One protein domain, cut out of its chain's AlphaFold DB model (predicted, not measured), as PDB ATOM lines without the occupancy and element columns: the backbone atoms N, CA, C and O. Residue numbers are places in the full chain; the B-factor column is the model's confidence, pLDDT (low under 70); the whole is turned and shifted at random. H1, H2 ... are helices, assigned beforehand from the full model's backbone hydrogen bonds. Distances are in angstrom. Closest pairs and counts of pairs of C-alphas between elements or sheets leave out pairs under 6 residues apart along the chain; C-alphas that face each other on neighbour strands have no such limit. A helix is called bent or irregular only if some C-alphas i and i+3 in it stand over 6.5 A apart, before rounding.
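Overview. This is residues 145 to 226 of the 411 residues of an uncharacterized protein of Ancylostoma caninum (UniProt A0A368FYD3). A flat domain with little regular structure: mostly loop chain runs round one long helix, H1, and short helices H2 and H3 pack on opposite sides of it. Residues 189 to 214 bend past H1's end, and residues 152 to 153 pair, parallel, with residues 224 to 225. The 82 printed residues include three named helices, H1, H2, H3 in order, and no named strand; the class is all helix, with 28 residues in named elements. It is loose, radius of gyration of the C-alphas 14.7 A, spanning 43 by 31 by 16 A.

Along the chain. H1, residues 162 to 178, begins at C-alpha (143.087, 167.881, 172.372) and is 24.2 A long. H2 is residues 183 to 188. H3, residues 215 to 219, ends at C-alpha (140.441, 173.784, 165.910).

Arrangement. H1 touches H2 with residues 164 to 171 alone, closest C-alphas Met 171 and Leu 185, 6.5 A, at a steep tilt of 56 degrees, opposite ways. H1 touches H3 with residues 166 to 170 alone, closest C-alphas Cys 169 and Cys 218, 6.2 A. H2 and H3 are apart. H2 is irregular, C-alphas 184 and 187 being 7.6 A apart. Every O i to N i+4 pair is within hydrogen-bond range in H1 and H3; H2 has 0 of 2, and 2 of 3 for i+3.

Size, cuts and confidence. The farthest C-alphas, Asn 145 and Thr 202, are 43.4 A apart. The printed part has no cut; the link H2 to H3 is long. pLDDT is under 70 at 18 residues, among them 205 to 216.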
ATOM      1  N   ASN A 145     142.627 179.919 180.166       84.94
ATOM      2  CA  ASN A 145     142.131 181.173 179.617       84.94
ATOM      3  C   ASN A 145     141.224 180.892 178.409       84.94
ATOM      4  O   ASN A 145     141.358 179.864 177.750       84.94
ATOM      5  N   ASP A 146     140.355 181.844 178.084       83.44
ATOM      6  CA  ASP A 146     139.483 181.844 176.903       83.44
ATOM      7  C   ASP A 146     139.979 182.816 175.806       83.44
ATOM      8  O   ASP A 146     139.300 183.058 174.807       83.44
ATOM      9  N   GLU A 147     141.182 183.391 175.961       80.69
ATOM     10  CA  GLU A 147     141.806 184.255 174.948       80.69
ATOM     11  C   GLU A 147     142.047 183.510 173.615       80.69
ATOM     12  O   GLU A 147     142.767 182.501 173.583       80.69
ATOM     13  N   PRO A 148     141.549 184.026 172.472       74.31
ATOM     14  CA  PRO A 148     141.718 183.373 171.180       74.31
ATOM     15  C   PRO A 148     143.204 183.236 170.816       74.31
ATOM     16  O   PRO A 148     143.959 184.208 170.806       74.31
ATOM     17  N   GLY A 149     143.623 182.007 170.507       71.25
ATOM     18  CA  GLY A 149     145.008 181.666 170.161       71.25
ATOM     19  C   GLY A 149     145.938 181.372 171.347       71.25
ATOM     20  O   GLY A 149     147.054 180.909 171.115       71.25
ATOM     21  N   LYS A 150     145.494 181.587 172.594       77.50
ATOM     22  CA  LYS A 150     146.209 181.172 173.820       77.50
ATOM     23  C   LYS A 150     145.398 180.253 174.733       77.50
ATOM     24  O   LYS A 150     145.966 179.722 175.680       77.50
ATOM     25  N   ALA A 151     144.106 180.090 174.466       82.75
ATOM     26  CA  ALA A 151     143.223 179.268 175.270       82.75
ATOM     27  C   ALA A 151     143.738 177.827 175.413       82.75
ATOM     28  O   ALA A 151     144.102 177.169 174.431       82.75
ATOM     29  N   CYS A 152     143.745 177.358 176.654       85.38
ATOM     30  CA  CYS A 152     144.114 176.010 177.049       85.38
ATOM     31  C   CYS A 152     143.191 175.553 178.183       85.38
ATOM     32  O   CYS A 152     142.590 176.392 178.864       85.38
ATOM     33  N   ARG A 153     143.085 174.236 178.356       86.62
ATOM     34  CA  ARG A 153     142.383 173.590 179.468       86.62
ATOM     35  C   ARG A 153     143.257 172.482 180.038       86.62
ATOM     36  O   ARG A 153     143.946 171.808 179.270       86.62
ATOM     37  N   ASP A 154     143.240 172.315 181.353       82.56
ATOM     38  CA  ASP A 154     143.783 171.111 181.982       82.56
ATOM     39  C   ASP A 154     142.776 169.962 181.765       82.56
ATOM     40  O   ASP A 154     141.573 170.151 181.921       82.56
ATOM     41  N   VAL A 155     143.246 168.782 181.350       78.62
ATOM     42  CA  VAL A 155     142.369 167.635 181.032       78.62
ATOM     43  C   VAL A 155     142.098 166.820 182.300       78.62
ATOM     44  O   VAL A 155     143.023 166.214 182.847       78.62
ATOM     45  N   GLU A 156     140.844 166.769 182.764       76.44
ATOM     46  CA  GLU A 156     140.454 165.921 183.902       76.44
ATOM     47  C   GLU A 156     140.329 164.428 183.516       76.44
ATOM     48  O   GLU A 156     140.163 164.059 182.349       76.44
ATOM     49  N   GLU A 157     140.409 163.523 184.504       69.88
ATOM     50  CA  GLU A 157     140.322 162.074 184.268       69.88
ATOM     51  C   GLU A 157     138.958 161.667 183.679       69.88
ATOM     52  O   GLU A 157     137.942 161.605 184.371       69.88
ATOM     53  N   GLY A 158     138.956 161.319 182.389       66.81
ATOM     54  CA  GLY A 158     137.761 160.906 181.644       66.81
ATOM     55  C   GLY A 158     137.231 161.958 180.667       66.81
ATOM     56  O   GLY A 158     136.306 161.646 179.910       66.81
ATOM     57  N   GLU A 159     137.823 163.153 180.641       74.44
ATOM     58  CA  GLU A 159     137.608 164.135 179.579       74.44
ATOM     59  C   GLU A 159     138.444 163.821 178.328       74.44
ATOM     60  O   GLU A 159     139.360 162.996 178.336       74.44
ATOM     61  N   ASP A 160     138.092 164.459 177.211       70.75
ATOM     62  CA  ASP A 160     138.766 164.245 175.935       70.75
ATOM     63  C   ASP A 160     140.040 165.081 175.820       70.75
ATOM     64  O   ASP A 160     140.021 166.301 175.985       70.75
ATOM     65  N   SER A 161     141.137 164.440 175.416       77.31
ATOM     66  CA  SER A 161     142.361 165.150 175.045       77.31
ATOM     67  C   SER A 161     142.144 166.083 173.835       77.31
ATOM     68  O   SER A 161     141.226 165.873 173.033       77.31
ATOM     69  N   GLU A 162     143.044 167.062 173.613       76.25
ATOM     70  CA  GLU A 162     143.087 167.881 172.372       76.25
ATOM     71  C   GLU A 162     142.977 166.986 171.121       76.25
ATOM     72  O   GLU A 162     142.329 167.331 170.127       76.25
ATOM     73  N   PHE A 163     143.600 165.807 171.189       73.88
ATOM     74  CA  PHE A 163     143.618 164.825 170.124       73.88
ATOM     75  C   PHE A 163     142.274 164.087 169.946       73.88
ATOM     76  O   PHE A 163     141.796 163.973 168.810       73.88
ATOM     77  N   ASP A 164     141.641 163.617 171.024       78.19
ATOM     78  CA  ASP A 164     140.352 162.908 170.958       78.19
ATOM     79  C   ASP A 164     139.216 163.851 170.543       78.19
ATOM     80  O   ASP A 164     138.383 163.490 169.707       78.19
ATOM     81  N   CYS A 165     139.244 165.102 171.019       80.62
ATOM     82  CA  CYS A 165     138.327 166.157 170.590       80.62
ATOM     83  C   CYS A 165     138.410 166.398 169.071       80.62
ATOM     84  O   CYS A 165     137.396 166.313 168.366       80.62
ATOM     85  N   ARG A 166     139.620 166.620 168.528       78.44
ATOM     86  CA  ARG A 166     139.817 166.793 167.075       78.44
ATOM     87  C   ARG A 166     139.411 165.555 166.287       78.44
ATOM     88  O   ARG A 166     138.821 165.662 165.215       78.44
ATOM     89  N   SER A 167     139.691 164.373 166.822       78.81
ATOM     90  CA  SER A 167     139.367 163.105 166.173       78.81
ATOM     91  C   SER A 167     137.866 162.822 166.143       78.81
ATOM     92  O   SER A 167     137.371 162.334 165.125       78.81
ATOM     93  N   ARG A 168     137.115 163.198 167.186       81.00
ATOM     94  CA  ARG A 168     135.645 163.159 167.178       81.00
ATOM     95  C   ARG A 168     135.073 164.131 166.158       81.00
ATOM     96  O   ARG A 168     134.241 163.741 165.352       81.00
ATOM     97  N   CYS A 169     135.557 165.362 166.139       80.31
ATOM     98  CA  CYS A 169     135.125 166.362 165.171       80.31
ATOM     99  C   CYS A 169     135.429 165.933 163.712       80.31
ATOM    100  O   CYS A 169     134.583 166.060 162.824       80.31
ATOM    101  N   ARG A 170     136.577 165.286 163.452       77.44
ATOM    102  CA  ARG A 170     136.851 164.632 162.159       77.44
ATOM    103  C   ARG A 170     135.907 163.455 161.878       77.44
ATOM    104  O   ARG A 170     135.507 163.263 160.731       77.44
ATOM    105  N   MET A 171     135.546 162.665 162.891       79.50
ATOM    106  CA  MET A 171     134.547 161.597 162.763       79.50
ATOM    107  C   MET A 171     133.172 162.166 162.395       79.50
ATOM    108  O   MET A 171     132.515 161.605 161.524       79.50
ATOM    109  N   GLU A 172     132.756 163.280 162.998       82.38
ATOM    110  CA  GLU A 172     131.520 164.001 162.665       82.38
ATOM    111  C   GLU A 172     131.536 164.485 161.210       82.38
ATOM    112  O   GLU A 172     130.607 164.178 160.466       82.38
ATOM    113  N   MET A 173     132.634 165.095 160.744       78.81
ATOM    114  CA  MET A 173     132.790 165.485 159.335       78.81
ATOM    115  C   MET A 173     132.654 164.286 158.371       78.81
ATOM    116  O   MET A 173     131.974 164.379 157.348       78.81
ATOM    117  N   ILE A 174     133.262 163.139 158.698       78.25
ATOM    118  CA  ILE A 174     133.163 161.913 157.883       78.25
ATOM    119  C   ILE A 174     131.743 161.324 157.930       78.25
ATOM    120  O   ILE A 174     131.234 160.880 156.899       78.25
ATOM    121  N   ARG A 175     131.070 161.362 159.086       83.62
ATOM    122  CA  ARG A 175     129.654 160.979 159.223       83.62
ATOM    123  C   ARG A 175     128.751 161.905 158.407       83.62
ATOM    124  O   ARG A 175     127.790 161.434 157.802       83.62
ATOM    125  N   ASP A 176     129.066 163.191 158.314       82.69
ATOM    126  CA  ASP A 176     128.295 164.125 157.500       82.69
ATOM    127  C   ASP A 176     128.446 163.869 156.000       82.69
ATOM    128  O   ASP A 176     127.430 163.822 155.302       82.69
ATOM    129  N   MET A 177     129.665 163.610 155.523       78.38
ATOM    130  CA  MET A 177     129.942 163.293 154.117       78.38
ATOM    131  C   MET A 177     129.447 161.897 153.709       78.38
ATOM    132  O   MET A 177     128.666 161.758 152.773       78.38
ATOM    133  N   CYS A 178     129.907 160.859 154.412       79.44
ATOM    134  CA  CYS A 178     129.785 159.461 153.996       79.44
ATOM    135  C   CYS A 178     128.699 158.673 154.750       79.44
ATOM    136  O   CYS A 178     128.479 157.502 154.443       79.44
ATOM    137  N   LYS A 179     128.042 159.271 155.759       85.44
ATOM    138  CA  LYS A 179     127.018 158.628 156.615       85.44
ATOM    139  C   LYS A 179     127.491 157.324 157.279       85.44
ATOM    140  O   LYS A 179     126.698 156.432 157.566       85.44
ATOM    141  N   CYS A 180     128.786 157.239 157.574       84.00
ATOM    142  CA  CYS A 180     129.447 156.081 158.169       84.00
ATOM    143  C   CYS A 180     130.561 156.514 159.141       84.00
ATOM    144  O   CYS A 180     131.005 157.662 159.124       84.00
ATOM    145  N   THR A 181     131.021 155.594 159.989       83.06
ATOM    146  CA  THR A 181     132.143 155.807 160.916       83.06
ATOM    147  C   THR A 181     133.440 155.251 160.318       83.06
ATOM    148  O   THR A 181     133.508 154.087 159.924       83.06
ATOM    149  N   ALA A 182     134.499 156.062 160.262       75.75
ATOM    150  CA  ALA A 182     135.819 155.620 159.802       75.75
ATOM    151  C   ALA A 182     136.389 154.504 160.697       75.75
ATOM    152  O   ALA A 182     136.356 154.625 161.921       75.75
ATOM    153  N   LEU A 183     136.981 153.450 160.111       72.38
ATOM    154  CA  LEU A 183     137.553 152.334 160.889       72.38
ATOM    155  C   LEU A 183     138.585 152.805 161.925       72.38
ATOM    156  O   LEU A 183     138.567 152.350 163.066       72.38
ATOM    157  N   SER A 184     139.428 153.767 161.550       66.88
ATOM    158  CA  SER A 184     140.467 154.353 162.403       66.88
ATOM    159  C   SER A 184     139.934 155.216 163.552       66.88
ATOM    160  O   SER A 184     140.690 155.515 164.469       66.88
ATOM    161  N   LEU A 185     138.652 155.600 163.522       74.00
ATOM    162  CA  LEU A 185     137.971 156.407 164.545       74.00
ATOM    163  C   LEU A 185     136.895 155.607 165.302       74.00
ATOM    164  O   LEU A 185     136.205 156.152 166.158       74.00
ATOM    165  N   SER A 186     136.762 154.306 165.020       73.81
ATOM    166  CA  SER A 186     135.748 153.427 165.626       73.81
ATOM    167  C   SER A 186     135.809 153.370 167.160       73.81
ATOM    168  O   SER A 186     134.765 153.273 167.797       73.81
ATOM    169  N   TYR A 187     136.993 153.524 167.760       74.88
ATOM    170  CA  TYR A 187     137.177 153.565 169.218       74.88
ATOM    171  C   TYR A 187     136.509 154.780 169.897       74.88
ATOM    172  O   TYR A 187     136.125 154.693 171.061       74.88
ATOM    173  N   LEU A 188     136.314 155.895 169.179       77.56
ATOM    174  CA  LEU A 188     135.606 157.084 169.682       77.56
ATOM    175  C   LEU A 188     134.087 156.977 169.550       77.56
ATOM    176  O   LEU A 188     133.359 157.764 170.153       77.56
ATOM    177  N   ALA A 189     133.600 156.033 168.743       75.31
ATOM    178  CA  ALA A 189     132.194 155.955 168.379       75.31
ATOM    179  C   ALA A 189     131.302 155.324 169.460       75.31
ATOM    180  O   ALA A 189     130.088 155.406 169.301       75.31
ATOM    181  N   LYS A 190     131.875 154.740 170.530       71.56
ATOM    182  CA  LYS A 190     131.177 154.096 171.665       71.56
ATOM    183  C   LYS A 190     129.954 153.280 171.202       71.56
ATOM    184  O   LYS A 190     130.138 152.210 170.632       71.56
ATOM    185  N   ASP A 191     128.745 153.822 171.364       66.81
ATOM    186  CA  ASP A 191     127.466 153.153 171.071       66.81
ATOM    187  C   ASP A 191     126.787 153.625 169.759       66.81
ATOM    188  O   ASP A 191     125.703 153.171 169.405       66.81
ATOM    189  N   ASP A 192     127.394 154.547 169.003       75.12
ATOM    190  CA  ASP A 192     126.819 155.100 167.764       75.12
ATOM    191  C   ASP A 192     127.052 154.232 166.511       75.12
ATOM    192  O   ASP A 192     126.585 154.599 165.426       75.12
ATOM    193  N   LEU A 193     127.763 153.099 166.611       77.94
ATOM    194  CA  LEU A 193     128.017 152.223 165.454       77.94
ATOM    195  C   LEU A 193     126.721 151.694 164.814       77.94
ATOM    196  O   LEU A 193     126.689 151.508 163.598       77.94
ATOM    197  N   ASP A 194     125.647 151.535 165.595       77.50
ATOM    198  CA  ASP A 194     124.327 151.118 165.101       77.50
ATOM    199  C   ASP A 194     123.678 152.162 164.174       77.50
ATOM    200  O   ASP A 194     122.908 151.819 163.277       77.50
ATOM    201  N   LYS A 195     123.991 153.452 164.374       82.31
ATOM    202  CA  LYS A 195     123.496 154.567 163.543       82.31
ATOM    203  C   LYS A 195     124.427 154.850 162.366       82.31
ATOM    204  O   LYS A 195     123.966 155.215 161.287       82.31
ATOM    205  N   PHE A 196     125.733 154.718 162.592       82.81
ATOM    206  CA  PHE A 196     126.792 155.032 161.638       82.81
ATOM    207  C   PHE A 196     127.742 153.833 161.501       82.81
ATOM    208  O   PHE A 196     128.790 153.816 162.164       82.81
ATOM    209  N   PRO A 197     127.409 152.849 160.642       83.94
ATOM    210  CA  PRO A 197     128.204 151.637 160.476       83.94
ATOM    211  C   PRO A 197     129.609 151.952 159.947       83.94
ATOM    212  O   PRO A 197     129.879 153.052 159.462       83.94
ATOM    213  N   LEU A 198     130.519 150.979 160.029       82.56
ATOM    214  CA  LEU A 198     131.893 151.145 159.552       82.56
ATOM    215  C   LEU A 198     131.935 151.470 158.048       82.56
ATOM    216  O   LEU A 198     131.283 150.808 157.240       82.56
ATOM    217  N   CYS A 199     132.718 152.485 157.678       77.12
ATOM    218  CA  CYS A 199     132.822 152.960 156.302       77.12
ATOM    219  C   CYS A 199     133.416 151.920 155.345       77.12
ATOM    220  O   CYS A 199     134.529 151.434 155.546       77.12
ATOM    221  N   ASP A 200     132.730 151.704 154.224       79.38
ATOM    222  CA  ASP A 200     133.333 151.166 153.008       79.38
ATOM    223  C   ASP A 200     133.783 152.337 152.124       79.38
ATOM    224  O   ASP A 200     132.982 152.946 151.409       79.38
ATOM    225  N   TYR A 201     135.074 152.671 152.191       67.31
ATOM    226  CA  TYR A 201     135.648 153.809 151.468       67.31
ATOM    227  C   TYR A 201     135.512 153.710 149.941       67.31
ATOM    228  O   TYR A 201     135.615 154.732 149.272       67.31
ATOM    229  N   THR A 202     135.235 152.526 149.378       71.81
ATOM    230  CA  THR A 202     134.998 152.375 147.930       71.81
ATOM    231  C   THR A 202     133.661 152.962 147.471       71.81
ATOM    232  O   THR A 202     133.468 153.173 146.277       71.81
ATOM    233  N   LYS A 203     132.739 153.233 148.409       71.94
ATOM    234  CA  LYS A 203     131.372 153.706 148.140       71.94
ATOM    235  C   LYS A 203     131.130 155.169 148.518       71.94
ATOM    236  O   LYS A 203     130.036 155.668 148.267       71.94
ATOM    237  N   CYS A 204     132.103 155.855 149.126       72.00
ATOM    238  CA  CYS A 204     131.972 157.279 149.437       72.00
ATOM    239  C   CYS A 204     132.648 158.139 148.364       72.00
ATOM    240  O   CYS A 204     133.861 158.344 148.384       72.00
ATOM    241  N   GLU A 205     131.849 158.670 147.439       67.12
ATOM    242  CA  GLU A 205     132.293 159.697 146.496       67.12
ATOM    243  C   GLU A 205     132.336 161.062 147.200       67.12
ATOM    244  O   GLU A 205     131.308 161.687 147.459       67.12
ATOM    245  N   VAL A 206     133.542 161.528 147.534       67.00
ATOM    246  CA  VAL A 206     133.750 162.831 148.183       67.00
ATOM    247  C   VAL A 206     133.850 163.930 147.121       67.00
ATOM    248  O   VAL A 206     134.855 164.042 146.422       67.00
ATOM    249  N   ASP A 207     132.823 164.779 147.023       63.78
ATOM    250  CA  ASP A 207     132.835 165.985 146.182       63.78
ATOM    251  C   ASP A 207     133.713 167.076 146.828       63.78
ATOM    252  O   ASP A 207     133.248 167.924 147.595       63.78
ATOM    253  N   VAL A 208     135.010 167.037 146.506       63.41
ATOM    254  CA  VAL A 208     136.050 167.943 147.036       63.41
ATOM    255  C   VAL A 208     135.784 169.423 146.696       63.41
ATOM    256  O   VAL A 208     136.389 170.301 147.304       63.41
ATOM    257  N   GLN A 209     134.889 169.733 145.747       56.56
ATOM    258  CA  GLN A 209     134.611 171.111 145.316       56.56
ATOM    259  C   GLN A 209     133.361 171.732 145.955       56.56
ATOM    260  O   GLN A 209     133.281 172.957 146.037       56.56
ATOM    261  N   LYS A 210     132.392 170.936 146.429       56.44
ATOM    262  CA  LYS A 210     131.190 171.465 147.111       56.44
ATOM    263  C   LYS A 210     131.380 171.793 148.588       56.44
ATOM    264  O   LYS A 210     130.563 172.511 149.164       56.44
ATOM    265  N   GLY A 211     132.393 171.216 149.220       56.53
ATOM    266  CA  GLY A 211     132.544 171.246 150.665       56.53
ATOM    267  C   GLY A 211     133.309 172.456 151.186       56.53
ATOM    268  O   GLY A 211     134.534 172.470 151.123       56.53
ATOM    269  N   ASN A 212     132.624 173.418 151.813       56.41
ATOM    270  CA  ASN A 212     133.279 174.488 152.581       56.41
ATOM    271  C   ASN A 212     133.710 173.993 153.982       56.41
ATOM    272  O   ASN A 212     133.390 174.604 154.999       56.41
ATOM    273  N   TYR A 213     134.378 172.836 154.037       61.00
ATOM    274  CA  TYR A 213     134.792 172.181 155.277       61.00
ATOM    275  C   TYR A 213     136.147 172.720 155.723       61.00
ATOM    276  O   TYR A 213     137.200 172.286 155.254       61.00
ATOM    277  N   SER A 214     136.116 173.690 156.633       62.50
ATOM    278  CA  SER A 214     137.316 174.263 157.229       62.50
ATOM    279  C   SER A 214     137.616 173.618 158.583       62.50
ATOM    280  O   SER A 214     136.849 173.788 159.533       62.50
ATOM    281  N   ASP A 215     138.776 172.976 158.708       63.78
ATOM    282  CA  ASP A 215     139.279 172.427 159.978       63.78
ATOM    283  C   ASP A 215     139.443 173.506 161.078       63.78
ATOM    284  O   ASP A 215     139.475 173.212 162.268       63.78
ATOM    285  N   SER A 216     139.439 174.793 160.713       65.31
ATOM    286  CA  SER A 216     139.404 175.911 161.665       65.31
ATOM    287  C   SER A 216     138.176 175.926 162.581       65.31
ATOM    288  O   SER A 216     138.298 176.372 163.718       65.31
ATOM    289  N   GLU A 217     137.004 175.445 162.146       70.44
ATOM    290  CA  GLU A 217     135.847 175.368 163.055       70.44
ATOM    291  C   GLU A 217     136.072 174.305 164.143       70.44
ATOM    292  O   GLU A 217     135.717 174.509 165.303       70.44
ATOM    293  N   CYS A 218     136.751 173.217 163.777       70.38
ATOM    294  CA  CYS A 218     137.196 172.156 164.671       70.38
ATOM    295  C   CYS A 218     138.246 172.663 165.671       70.38
ATOM    296  O   CYS A 218     138.091 172.552 166.890       70.38
ATOM    297  N   ALA A 219     139.302 173.290 165.145       66.75
ATOM    298  CA  ALA A 219     140.441 173.784 165.910       66.75
ATOM    299  C   ALA A 219     140.075 174.884 166.922       66.75
ATOM    300  O   ALA A 219     140.775 175.030 167.919       66.75
ATOM    301  N   ASN A 220     138.984 175.623 166.694       72.50
ATOM    302  CA  ASN A 220     138.489 176.644 167.621       72.50
ATOM    303  C   ASN A 220     137.675 176.074 168.798       72.50
ATOM    304  O   ASN A 220     137.500 176.777 169.790       72.50
ATOM    305  N   ARG A 221     137.146 174.845 168.692       78.38
ATOM    306  CA  ARG A 221     136.364 174.191 169.761       78.38
ATOM    307  C   ARG A 221     137.226 173.299 170.657       78.38
ATOM    308  O   ARG A 221     136.924 173.154 171.835       78.38
ATOM    309  N   CYS A 222     138.282 172.706 170.103       80.06
ATOM    310  CA  CYS A 222     139.203 171.848 170.843       80.06
ATOM    311  C   CYS A 222     140.355 172.663 171.433       80.06
ATOM    312  O   CYS A 222     141.286 173.046 170.718       80.06
ATOM    313  N   PHE A 223     140.293 172.904 172.741       81.88
ATOM    314  CA  PHE A 223     141.379 173.532 173.485       81.88
ATOM    315  C   PHE A 223     142.611 172.627 173.550       81.88
ATOM    316  O   PHE A 223     142.538 171.409 173.378       81.88
ATOM    317  N   ARG A 224     143.762 173.261 173.762       79.94
ATOM    318  CA  ARG A 224     145.048 172.583 173.937       79.94
ATOM    319  C   ARG A 224     145.253 172.284 175.412       79.94
ATOM    320  O   ARG A 224     144.768 173.049 176.243       79.94
ATOM    321  N   ASP A 225     146.033 171.258 175.719       84.12
ATOM    322  CA  ASP A 225     146.508 171.038 177.088       84.12
ATOM    323  C   ASP A 225     147.290 172.282 177.564       84.12
ATOM    324  O   ASP A 225     148.099 172.845 176.804       84.12
ATOM    325  N   CYS A 226     147.028 172.750 178.787       87.06
ATOM    326  CA  CYS A 226     147.803 173.823 179.411       87.06
ATOM    327  C   CYS A 226     149.232 173.377 179.752       87.06
ATOM    328  O   CYS A 226     150.141 174.216 179.767       87.06
TER     329      CYS A 226